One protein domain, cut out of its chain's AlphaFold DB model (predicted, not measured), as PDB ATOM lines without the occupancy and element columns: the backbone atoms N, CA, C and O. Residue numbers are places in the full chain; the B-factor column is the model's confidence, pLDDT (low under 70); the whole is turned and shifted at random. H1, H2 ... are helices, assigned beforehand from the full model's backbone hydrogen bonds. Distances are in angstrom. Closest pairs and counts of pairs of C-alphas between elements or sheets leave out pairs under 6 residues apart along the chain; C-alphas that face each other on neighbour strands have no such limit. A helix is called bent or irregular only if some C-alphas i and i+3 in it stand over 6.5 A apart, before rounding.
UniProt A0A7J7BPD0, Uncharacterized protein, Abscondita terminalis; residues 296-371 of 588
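What this domain is: This is residues 296 to 371 of the 588 residues of an uncharacterized protein of Abscondita terminalis (UniProt A0A7J7BPD0). A long bent helix, H3, runs along a rod-shaped domain, and two shorter helices, H1 and H2, pack on it, H1 on its first arm H3a and H2 on its second arm H3b. H1 and H2 also touch each other and make a helical hairpin. The printed part has 76 residues with three named helices, in the order H1, H2, H3, and no named strand; the class is all helix. It is only just compact, close to loose, with a radius of gyration of the C-alphas of 13.5 A, and its C-alphas span 46 by 20 by 17 A.

How they stand to each other: H1, residues 297 to 311, and H2, residues 323 to 331, form a hairpin. H1 touches H2 with residues 307 to 311 alone; the closest C-alphas are those of Ser 311 and Ala 326, 5.7 A apart. They run opposite ways at a shallow tilt of 32 degrees, only just short of steep. H3, residues 340 to 369, was assigned as one helix by its hydrogen bonds but is bent: C-alphas 355 and 358 are 7.4 A apart. Its arms, H3a, residues 340 to 355, and H3b, residues 358 to 369, are near each other at a steep tilt of 39 degrees. H1 touches H3a, with the closest C-alphas, those of Pro 297 and Phe 344, 4.7 A apart; they run the same way at a steep tilt of 41 degrees. H2 touches H3b, which meets it with residues 360 to 364 alone; the closest C-alphas, those of Pro 323 and Ala 360, are 4.7 A apart. These two run opposite ways at a steep tilt of 41 degrees. H2 and H3a are close but not clearly touching, with C-alphas of Asp 330 and Trp 352 closest at 7.1 A. H1 and H3b are apart. Every O i to N i+4 pair is within hydrogen-bond range in H3b; the counts are 9 of 11 in H1, 3 of 5 in H2 and 10 of 12 in H3a.

Where its parts are: H1 begins at C-alpha 297, (129.087, 126.670, 160.010), and is 21.7 A long; it is irregular, with C-alphas 298 and 301 7.4 A apart. H2 is 14.2 A long. H3a, 20.5 A long, has a kink of 35 degrees near residue 349 and is irregular, with C-alphas 350 and 353 7.0 A apart. H3b, 16.6 A long, ends at C-alpha 369, (115.654, 134.178, 126.279).

The domain as a whole: The two C-alphas farthest apart, those of Leu 338 and Lys 371, are 46.0 A apart. The printed part has no cut. The link from H1 to H2, 11 residues, is long; that from H2 to H3, 8 residues, is short. The mean pLDDT of the printed part is 76.3, and residues 330 to 341 are under 70.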
ATOM      1  N   LYS A 296     130.425 131.245 160.972       78.50
ATOM      2  CA  LYS A 296     130.260 129.968 161.661       78.50
ATOM      3  C   LYS A 296     129.458 128.993 160.789       78.50
ATOM      4  O   LYS A 296     128.474 129.409 160.182       78.50
ATOM      5  N   PRO A 297     129.817 127.699 160.758       74.31
ATOM      6  CA  PRO A 297     129.087 126.670 160.010       74.31
ATOM      7  C   PRO A 297     127.582 126.633 160.296       74.31
ATOM      8  O   PRO A 297     126.787 126.581 159.366       74.31
ATOM      9  N   GLU A 298     127.200 126.767 161.567       79.19
ATOM     10  CA  GLU A 298     125.805 126.802 162.042       79.19
ATOM     11  C   GLU A 298     124.974 127.929 161.408       79.19
ATOM     12  O   GLU A 298     123.751 127.865 161.349       79.19
ATOM     13  N   MET A 299     125.636 128.977 160.911       79.62
ATOM     14  CA  MET A 299     124.982 130.134 160.311       79.62
ATOM     15  C   MET A 299     124.749 129.982 158.807       79.62
ATOM     16  O   MET A 299     124.174 130.887 158.201       79.62
ATOM     17  N   PHE A 300     125.166 128.871 158.191       80.00
ATOM     18  CA  PHE A 300     125.054 128.656 156.748       80.00
ATOM     19  C   PHE A 300     123.614 128.785 156.239       80.00
ATOM     20  O   PHE A 300     123.361 129.607 155.356       80.00
ATOM     21  N   ASP A 301     122.656 128.095 156.858       80.50
ATOM     22  CA  ASP A 301     121.248 128.130 156.430       80.50
ATOM     23  C   ASP A 301     120.628 129.525 156.584       80.50
ATOM     24  O   ASP A 301     119.850 129.986 155.743       80.50
ATOM     25  N   ASN A 302     121.037 130.255 157.621       84.62
ATOM     26  CA  ASN A 302     120.629 131.640 157.837       84.62
ATOM     27  C   ASN A 302     121.199 132.571 156.757       84.62
ATOM     28  O   ASN A 302     120.509 133.491 156.315       84.62
ATOM     29  N   VAL A 303     122.429 132.332 156.290       84.38
ATOM     30  CA  VAL A 303     123.044 133.079 155.180       84.38
ATOM     31  C   VAL A 303     122.358 132.762 153.850       84.38
ATOM     32  O   VAL A 303     122.088 133.690 153.079       84.38
ATOM     33  N   VAL A 304     122.015 131.497 153.594       84.00
ATOM     34  CA  VAL A 304     121.238 131.096 152.410       84.00
ATOM     35  C   VAL A 304     119.866 131.769 152.435       84.00
ATOM     36  O   VAL A 304     119.510 132.474 151.489       84.00
ATOM     37  N   THR A 305     119.147 131.671 153.555       85.50
ATOM     38  CA  THR A 305     117.827 132.294 153.744       85.50
ATOM     39  C   THR A 305     117.893 133.812 153.576       85.50
ATOM     40  O   THR A 305     117.090 134.405 152.855       85.50
ATOM     41  N   ALA A 306     118.891 134.469 154.172       87.12
ATOM     42  CA  ALA A 306     119.078 135.906 154.012       87.12
ATOM     43  C   ALA A 306     119.359 136.291 152.548       87.12
ATOM     44  O   ALA A 306     118.839 137.295 152.055       87.12
ATOM     45  N   THR A 307     120.132 135.476 151.826       85.69
ATOM     46  CA  THR A 307     120.429 135.692 150.404       85.69
ATOM     47  C   THR A 307     119.183 135.520 149.537       85.69
ATOM     48  O   THR A 307     118.942 136.355 148.660       85.69
ATOM     49  N   GLN A 308     118.347 134.513 149.813       86.44
ATOM     50  CA  GLN A 308     117.047 134.304 149.163       86.44
ATOM     51  C   GLN A 308     116.125 135.517 149.351       86.44
ATOM     52  O   GLN A 308     115.576 136.037 148.381       86.44
ATOM     53  N   VAL A 309     116.024 136.046 150.573       88.38
ATOM     54  CA  VAL A 309     115.219 137.244 150.868       88.38
ATOM     55  C   VAL A 309     115.709 138.461 150.075       88.38
ATOM     56  O   VAL A 309     114.912 139.193 149.489       88.38
ATOM     57  N   ILE A 310     117.024 138.682 150.010       88.56
ATOM     58  CA  ILE A 310     117.609 139.873 149.368       88.56
ATOM     59  C   ILE A 310     117.515 139.812 147.846       88.56
ATOM     60  O   ILE A 310     117.320 140.840 147.192       88.56
ATOM     61  N   SER A 311     117.668 138.619 147.279       85.06
ATOM     62  CA  SER A 311     117.505 138.374 145.845       85.06
ATOM     63  C   SER A 311     116.031 138.264 145.429       85.06
ATOM     64  O   SER A 311     115.732 138.286 144.233       85.06
ATOM     65  N   GLY A 312     115.108 138.226 146.399       86.94
ATOM     66  CA  GLY A 312     113.669 138.124 146.188       86.94
ATOM     67  C   GLY A 312     113.271 136.784 145.584       86.94
ATOM     68  O   GLY A 312     112.577 136.778 144.570       86.94
ATOM     69  N   TYR A 313     113.769 135.692 146.166       87.56
ATOM     70  CA  TYR A 313     113.367 134.327 145.842       87.56
ATOM     71  C   TYR A 313     111.898 134.098 146.196       87.56
ATOM     72  O   TYR A 313     111.453 134.449 147.291       87.56
ATOM     73  N   ASP A 314     111.169 133.506 145.265       86.50
ATOM     74  CA  ASP A 314     109.791 133.085 145.434       86.50
ATOM     75  C   ASP A 314     109.742 131.560 145.586       86.50
ATOM     76  O   ASP A 314     110.273 130.821 144.756       86.50
ATOM     77  N   ARG A 315     109.130 131.098 146.681       86.38
ATOM     78  CA  ARG A 315     109.054 129.671 147.019       86.38
ATOM     79  C   ARG A 315     108.036 128.918 146.169       86.38
ATOM     80  O   ARG A 315     108.175 127.710 146.052       86.38
ATOM     81  N   GLU A 316     107.048 129.607 145.602       83.94
ATOM     82  CA  GLU A 316     106.015 128.976 144.773       83.94
ATOM     83  C   GLU A 316     106.511 128.782 143.340       83.94
ATOM     84  O   GLU A 316     106.360 127.713 142.756       83.94
ATOM     85  N   THR A 317     107.153 129.810 142.781       83.81
ATOM     86  CA  THR A 317     107.643 129.791 141.394       83.81
ATOM     87  C   THR A 317     109.080 129.290 141.258       83.81
ATOM     88  O   THR A 317     109.538 129.068 140.142       83.81
ATOM     89  N   HIS A 318     109.807 129.108 142.369       82.88
ATOM     90  CA  HIS A 318     111.237 128.771 142.392       82.88
ATOM     91  C   HIS A 318     112.126 129.755 141.600       82.88
ATOM     92  O   HIS A 318     113.224 129.414 141.155       82.88
ATOM     93  N   CYS A 319     111.681 131.008 141.462       83.31
ATOM     94  CA  CYS A 319     112.355 132.053 140.695       83.31
ATOM     95  C   CYS A 319     112.871 133.190 141.587       83.31
ATOM     96  O   CYS A 319     112.357 133.460 142.671       83.31
ATOM     97  N   PHE A 320     113.863 133.937 141.100       85.06
ATOM     98  CA  PHE A 320     114.413 135.113 141.774       85.06
ATOM     99  C   PHE A 320     113.979 136.413 141.089       85.06
ATOM    100  O   PHE A 320     114.081 136.577 139.869       85.06
ATOM    101  N   LYS A 321     113.604 137.429 141.874       84.75
ATOM    102  CA  LYS A 321     113.411 138.795 141.347       84.75
ATOM    103  C   LYS A 321     114.720 139.405 140.830       84.75
ATOM    104  O   LYS A 321     114.716 140.112 139.823       84.75
ATOM    105  N   ALA A 322     115.843 139.130 141.495       83.44
ATOM    106  CA  ALA A 322     117.176 139.599 141.119       83.44
ATOM    107  C   ALA A 322     118.203 138.445 141.099       83.44
ATOM    108  O   ALA A 322     119.055 138.366 141.987       83.44
ATOM    109  N   PRO A 323     118.186 137.579 140.065       80.69
ATOM    110  CA  PRO A 323     119.047 136.391 140.012       80.69
ATOM    111  C   PRO A 323     120.550 136.726 139.993       80.69
ATOM    112  O   PRO A 323     121.372 136.046 140.602       80.69
ATOM    113  N   SER A 324     120.929 137.837 139.350       81.19
ATOM    114  CA  SER A 324     122.323 138.301 139.308       81.19
ATOM    115  C   SER A 324     122.888 138.649 140.687       81.19
ATOM    116  O   SER A 324     124.080 138.467 140.920       81.19
ATOM    117  N   LEU A 325     122.045 139.121 141.610       80.62
ATOM    118  CA  LEU A 325     122.455 139.435 142.975       80.62
ATOM    119  C   LEU A 325     122.786 138.161 143.760       80.62
ATOM    120  O   LEU A 325     123.788 138.148 144.466       80.62
ATOM    121  N   ALA A 326     122.003 137.091 143.587       81.06
ATOM    122  CA  ALA A 326     122.289 135.790 144.196       81.06
ATOM    123  C   ALA A 326     123.634 135.220 143.705       81.06
ATOM    124  O   ALA A 326     124.457 134.795 144.513       81.06
ATOM    125  N   LEU A 327     123.910 135.312 142.398       78.62
ATOM    126  CA  LEU A 327     125.183 134.869 141.809       78.62
ATOM    127  C   LEU A 327     126.392 135.670 142.307       78.62
ATOM    128  O   LEU A 327     127.468 135.117 142.520       78.62
ATOM    129  N   HIS A 328     126.251 136.984 142.489       74.88
ATOM    130  CA  HIS A 328     127.368 137.821 142.936       74.88
ATOM    131  C   HIS A 328     127.842 137.489 144.360       74.88
ATOM    132  O   HIS A 328     129.033 137.650 144.645       74.88
ATOM    133  N   MET A 329     126.944 137.005 145.223       74.00
ATOM    134  CA  MET A 329     127.242 136.664 146.621       74.00
ATOM    135  C   MET A 329     128.152 135.433 146.777       74.00
ATOM    136  O   MET A 329     128.819 135.306 147.797       74.00
ATOM    137  N   ASP A 330     128.276 134.584 145.751       62.97
ATOM    138  CA  ASP A 330     129.235 133.463 145.732       62.97
ATOM    139  C   ASP A 330     130.702 133.953 145.774       62.97
ATOM    140  O   ASP A 330     131.599 133.373 146.390       62.97
ATOM    141  N   SER A 331     130.962 135.110 145.153       50.34
ATOM    142  CA  SER A 331     132.321 135.626 144.933       50.34
ATOM    143  C   SER A 331     132.960 136.328 146.143       50.34
ATOM    144  O   SER A 331     134.121 136.745 146.081       50.34
ATOM    145  N   THR A 332     132.229 136.488 147.248       46.78
ATOM    146  CA  THR A 332     132.667 137.224 148.444       46.78
ATOM    147  C   THR A 332     133.148 136.278 149.546       46.78
ATOM    148  O   THR A 332     132.550 136.206 150.611       46.78
ATOM    149  N   GLN A 333     134.241 135.545 149.310       48.16
ATOM    150  CA  GLN A 333     134.866 134.695 150.336       48.16
ATOM    151  C   GLN A 333     135.946 135.484 151.110       48.16
ATOM    152  O   GLN A 333     136.909 135.942 150.487       48.16
ATOM    153  N   PRO A 334     135.826 135.672 152.439       43.38
ATOM    154  CA  PRO A 334     136.897 136.245 153.248       43.38
ATOM    155  C   PRO A 334     137.983 135.200 153.559       43.38
ATOM    156  O   PRO A 334     137.695 134.081 153.982       43.38
ATOM    157  N   ASP A 335     139.250 135.582 153.380       40.62
ATOM    158  CA  ASP A 335     140.414 134.791 153.785       40.62
ATOM    159  C   ASP A 335     140.892 135.237 155.183       40.62
ATOM    160  O   ASP A 335     141.352 136.368 155.327       40.62
ATOM    161  N   LYS A 336     140.822 134.308 156.162       43.06
ATOM    162  CA  LYS A 336     141.642 134.139 157.401       43.06
ATOM    163  C   LYS A 336     140.871 133.993 158.740       43.06
ATOM    164  O   LYS A 336     140.517 134.976 159.378       43.06
ATOM    165  N   LYS A 337     140.748 132.732 159.200       51.25
ATOM    166  CA  LYS A 337     140.956 132.120 160.551       51.25
ATOM    167  C   LYS A 337     140.653 130.605 160.422       51.25
ATOM    168  O   LYS A 337     139.936 130.204 159.515       51.25
ATOM    169  N   LEU A 338     141.306 129.728 161.191       57.06
ATOM    170  CA  LEU A 338     141.893 128.511 160.586       57.06
ATOM    171  C   LEU A 338     141.076 127.193 160.589       57.06
ATOM    172  O   LEU A 338     141.512 126.268 159.906       57.06
ATOM    173  N   LYS A 339     139.921 127.058 161.262       59.88
ATOM    174  CA  LYS A 339     139.145 125.787 161.250       59.88
ATOM    175  C   LYS A 339     137.656 125.962 160.929       59.88
ATOM    176  O   LYS A 339     137.210 125.455 159.906       59.88
ATOM    177  N   GLU A 340     136.921 126.750 161.709       60.22
ATOM    178  CA  GLU A 340     135.483 126.997 161.481       60.22
ATOM    179  C   GLU A 340     135.210 127.680 160.135       60.22
ATOM    180  O   GLU A 340     134.365 127.229 159.369       60.22
ATOM    181  N   ILE A 341     136.015 128.686 159.777       64.94
ATOM    182  CA  ILE A 341     135.904 129.368 158.479       64.94
ATOM    183  C   ILE A 341     136.288 128.432 157.331       64.94
ATOM    184  O   ILE A 341     135.720 128.535 156.251       64.94
ATOM    185  N   LYS A 342     137.229 127.495 157.533       70.75
ATOM    186  CA  LYS A 342     137.537 126.487 156.504       70.75
ATOM    187  C   LYS A 342     136.341 125.568 156.275       70.75
ATOM    188  O   LYS A 342     136.043 125.267 155.124       70.75
ATOM    189  N   HIS A 343     135.652 125.168 157.345       70.38
ATOM    190  CA  HIS A 343     134.450 124.351 157.239       70.38
ATOM    191  C   HIS A 343     133.300 125.121 156.577       70.38
ATOM    192  O   HIS A 343     132.768 124.658 155.574       70.38
ATOM    193  N   PHE A 344     133.010 126.347 157.024       72.31
ATOM    194  CA  PHE A 344     132.017 127.221 156.393       72.31
ATOM    195  C   PHE A 344     132.342 127.509 154.918       72.31
ATOM    196  O   PHE A 344     131.478 127.457 154.049       72.31
ATOM    197  N   ARG A 345     133.621 127.728 154.592       74.44
ATOM    198  CA  ARG A 345     134.077 127.872 153.206       74.44
ATOM    199  C   ARG A 345     133.834 126.608 152.388       74.44
ATOM    200  O   ARG A 345     133.500 126.720 151.212       74.44
ATOM    201  N   ASN A 346     134.041 125.431 152.974       77.25
ATOM    202  CA  ASN A 346     133.752 124.165 152.310       77.25
ATOM    203  C   ASN A 346     132.246 124.024 152.049       77.25
ATOM    204  O   ASN A 346     131.866 123.649 150.946       77.25
ATOM    205  N   LEU A 347     131.399 124.421 153.007       75.38
ATOM    206  CA  LEU A 347     129.945 124.448 152.826       75.38
ATOM    207  C   LEU A 347     129.534 125.369 151.671       75.38
ATOM    208  O   LEU A 347     128.801 124.937 150.788       75.38
ATOM    209  N   ILE A 348     130.082 126.589 151.602       74.94
ATOM    210  CA  ILE A 348     129.856 127.482 150.455       74.94
ATOM    211  C   ILE A 348     130.317 126.813 149.155       74.94
ATOM    212  O   ILE A 348     129.541 126.700 148.216       74.94
ATOM    213  N   LYS A 349     131.554 126.315 149.080       75.62
ATOM    214  CA  LYS A 349     132.069 125.713 147.839       75.62
ATOM    215  C   LYS A 349     131.236 124.523 147.349       75.62
ATOM    216  O   LYS A 349     131.074 124.383 146.140       75.62
ATOM    217  N   ASN A 350     130.730 123.696 148.260       76.75
ATOM    218  CA  ASN A 350     130.056 122.447 147.905       76.75
ATOM    219  C   ASN A 350     128.547 122.625 147.700       76.75
ATOM    220  O   ASN A 350     127.990 122.010 146.795       76.75
ATOM    221  N   HIS A 351     127.892 123.477 148.494       77.81
ATOM    222  CA  HIS A 351     126.427 123.582 148.522       77.81
ATOM    223  C   HIS A 351     125.889 124.889 147.924       77.81
ATOM    224  O   HIS A 351     124.735 124.950 147.520       77.81
ATOM    225  N   TRP A 352     126.695 125.945 147.772       80.25
ATOM    226  CA  TRP A 352     126.184 127.221 147.244       80.25
ATOM    227  C   TRP A 352     125.673 127.123 145.798       80.25
ATOM    228  O   TRP A 352     124.745 127.831 145.390       80.25
ATOM    229  N   ASN A 353     126.277 126.235 145.006       77.44
ATOM    230  CA  ASN A 353     125.850 126.008 143.631       77.44
ATOM    231  C   ASN A 353     124.471 125.334 143.572       77.44
ATOM    232  O   ASN A 353     123.593 125.810 142.848       77.44
ATOM    233  N   SER A 354     124.253 124.284 144.368       76.44
ATOM    234  CA  SER A 354     122.965 123.586 144.422       76.44
ATOM    235  C   SER A 354     121.862 124.456 145.021       76.44
ATOM    236  O   SER A 354     120.778 124.511 144.456       76.44
ATOM    237  N   GLU A 355     122.155 125.192 146.097       75.06
ATOM    238  CA  GLU A 355     121.145 125.959 146.838       75.06
ATOM    239  C   GLU A 355     120.719 127.261 146.144       75.06
ATOM    240  O   GLU A 355     119.580 127.706 146.282       75.06
ATOM    241  N   LEU A 356     121.637 127.922 145.426       79.94
ATOM    242  CA  LEU A 356     121.400 129.275 144.908       79.94
ATOM    243  C   LEU A 356     121.860 129.453 143.464       79.94
ATOM    244  O   LEU A 356     121.082 129.896 142.617       79.94
ATOM    245  N   SER A 357     123.129 129.161 143.165       82.44
ATOM    246  CA  SER A 357     123.731 129.648 141.913       82.44
ATOM    247  C   SER A 357     123.187 128.951 140.670       82.44
ATOM    248  O   SER A 357     122.985 129.610 139.653       82.44
ATOM    249  N   SER A 358     122.910 127.648 140.736       82.44
ATOM    250  CA  SER A 358     122.356 126.897 139.606       82.44
ATOM    251  C   SER A 358     120.965 127.403 139.210       82.44
ATOM    252  O   SER A 358     120.735 127.699 138.036       82.44
ATOM    253  N   ILE A 359     120.069 127.580 140.187       81.50
ATOM    254  CA  ILE A 359     118.707 128.093 139.987       81.50
ATOM    255  C   ILE A 359     118.763 129.542 139.494       81.50
ATOM    256  O   ILE A 359     118.161 129.875 138.476       81.50
ATOM    257  N   ALA A 360     119.559 130.394 140.148       81.94
ATOM    258  CA  ALA A 360     119.705 131.790 139.751       81.94
ATOM    259  C   ALA A 360     120.281 131.946 138.333       81.94
ATOM    260  O   ALA A 360     119.893 132.862 137.606       81.94
ATOM    261  N   LEU A 361     121.197 131.066 137.915       83.81
ATOM    262  CA  LEU A 361     121.762 131.090 136.568       83.81
ATOM    263  C   LEU A 361     120.750 130.643 135.508       83.81
ATOM    264  O   LEU A 361     120.685 131.268 134.449       83.81
ATOM    265  N   LYS A 362     119.965 129.594 135.783       84.00
ATOM    266  CA  LYS A 362     118.882 129.140 134.896       84.00
ATOM    267  C   LYS A 362     117.832 130.230 134.717       84.00
ATOM    268  O   LYS A 362     117.631 130.683 133.596       84.00
ATOM    269  N   ASP A 363     117.318 130.762 135.821       83.94
ATOM    270  CA  ASP A 363     116.313 131.830 135.829       83.94
ATOM    271  C   ASP A 363     116.826 133.103 135.124       83.94
ATOM    272  O   ASP A 363     116.116 133.757 134.359       83.94
ATOM    273  N   LEU A 364     118.111 133.446 135.297       85.12
ATOM    274  CA  LEU A 364     118.736 134.541 134.548       85.12
ATOM    275  C   LEU A 364     118.763 134.273 133.038       85.12
ATOM    276  O   LEU A 364     118.553 135.199 132.251       85.12
ATOM    277  N   ASN A 365     119.090 133.050 132.626       84.25
ATOM    278  CA  ASN A 365     119.178 132.677 131.218       84.25
ATOM    279  C   ASN A 365     117.794 132.626 130.565       84.25
ATOM    280  O   ASN A 365     117.633 133.218 129.502       84.25
ATOM    281  N   GLU A 366     116.804 132.036 131.228       84.38
ATOM    282  CA  GLU A 366     115.411 131.969 130.773       84.38
ATOM    283  C   GLU A 366     114.820 133.375 130.593       84.38
ATOM    284  O   GLU A 366     114.396 133.738 129.495       84.38
ATOM    285  N   LYS A 367     114.972 134.256 131.593       82.06
ATOM    286  CA  LYS A 367     114.584 135.679 131.483       82.06
ATOM    287  C   LYS A 367     115.317 136.437 130.375       82.06
ATOM    288  O   LYS A 367     114.839 137.473 129.900       82.06
ATOM    289  N   ASN A 368     116.518 135.994 130.005       78.50
ATOM    290  CA  ASN A 368     117.264 136.559 128.883       78.50
ATOM    291  C   ASN A 368     116.810 135.988 127.530       78.50
ATOM    292  O   ASN A 368     117.028 136.665 126.524       78.50
ATOM    293  N   TRP A 369     116.223 134.789 127.486       76.75
ATOM    294  CA  TRP A 369     115.654 134.178 126.279       76.75
ATOM    295  C   TRP A 369     114.320 134.815 125.902       76.75
ATOM    296  O   TRP A 369     114.128 135.160 124.740       76.75
ATOM    297  N   GLU A 370     113.454 135.070 126.886       75.31
ATOM    298  CA  GLU A 370     112.154 135.731 126.680       75.31
ATOM    299  C   GLU A 370     112.281 137.145 126.090       75.31
ATOM    300  O   GLU A 370     111.360 137.665 125.461       75.31
ATOM    301  N   LYS A 371     113.430 137.802 126.289       71.12
ATOM    302  CA  LYS A 371     113.666 139.173 125.828       71.12
ATOM    303  C   LYS A 371     114.364 139.172 124.466       71.12
ATOM    304  O   LYS A 371     115.564 138.882 124.412       71.12
TER     305      LYS A 371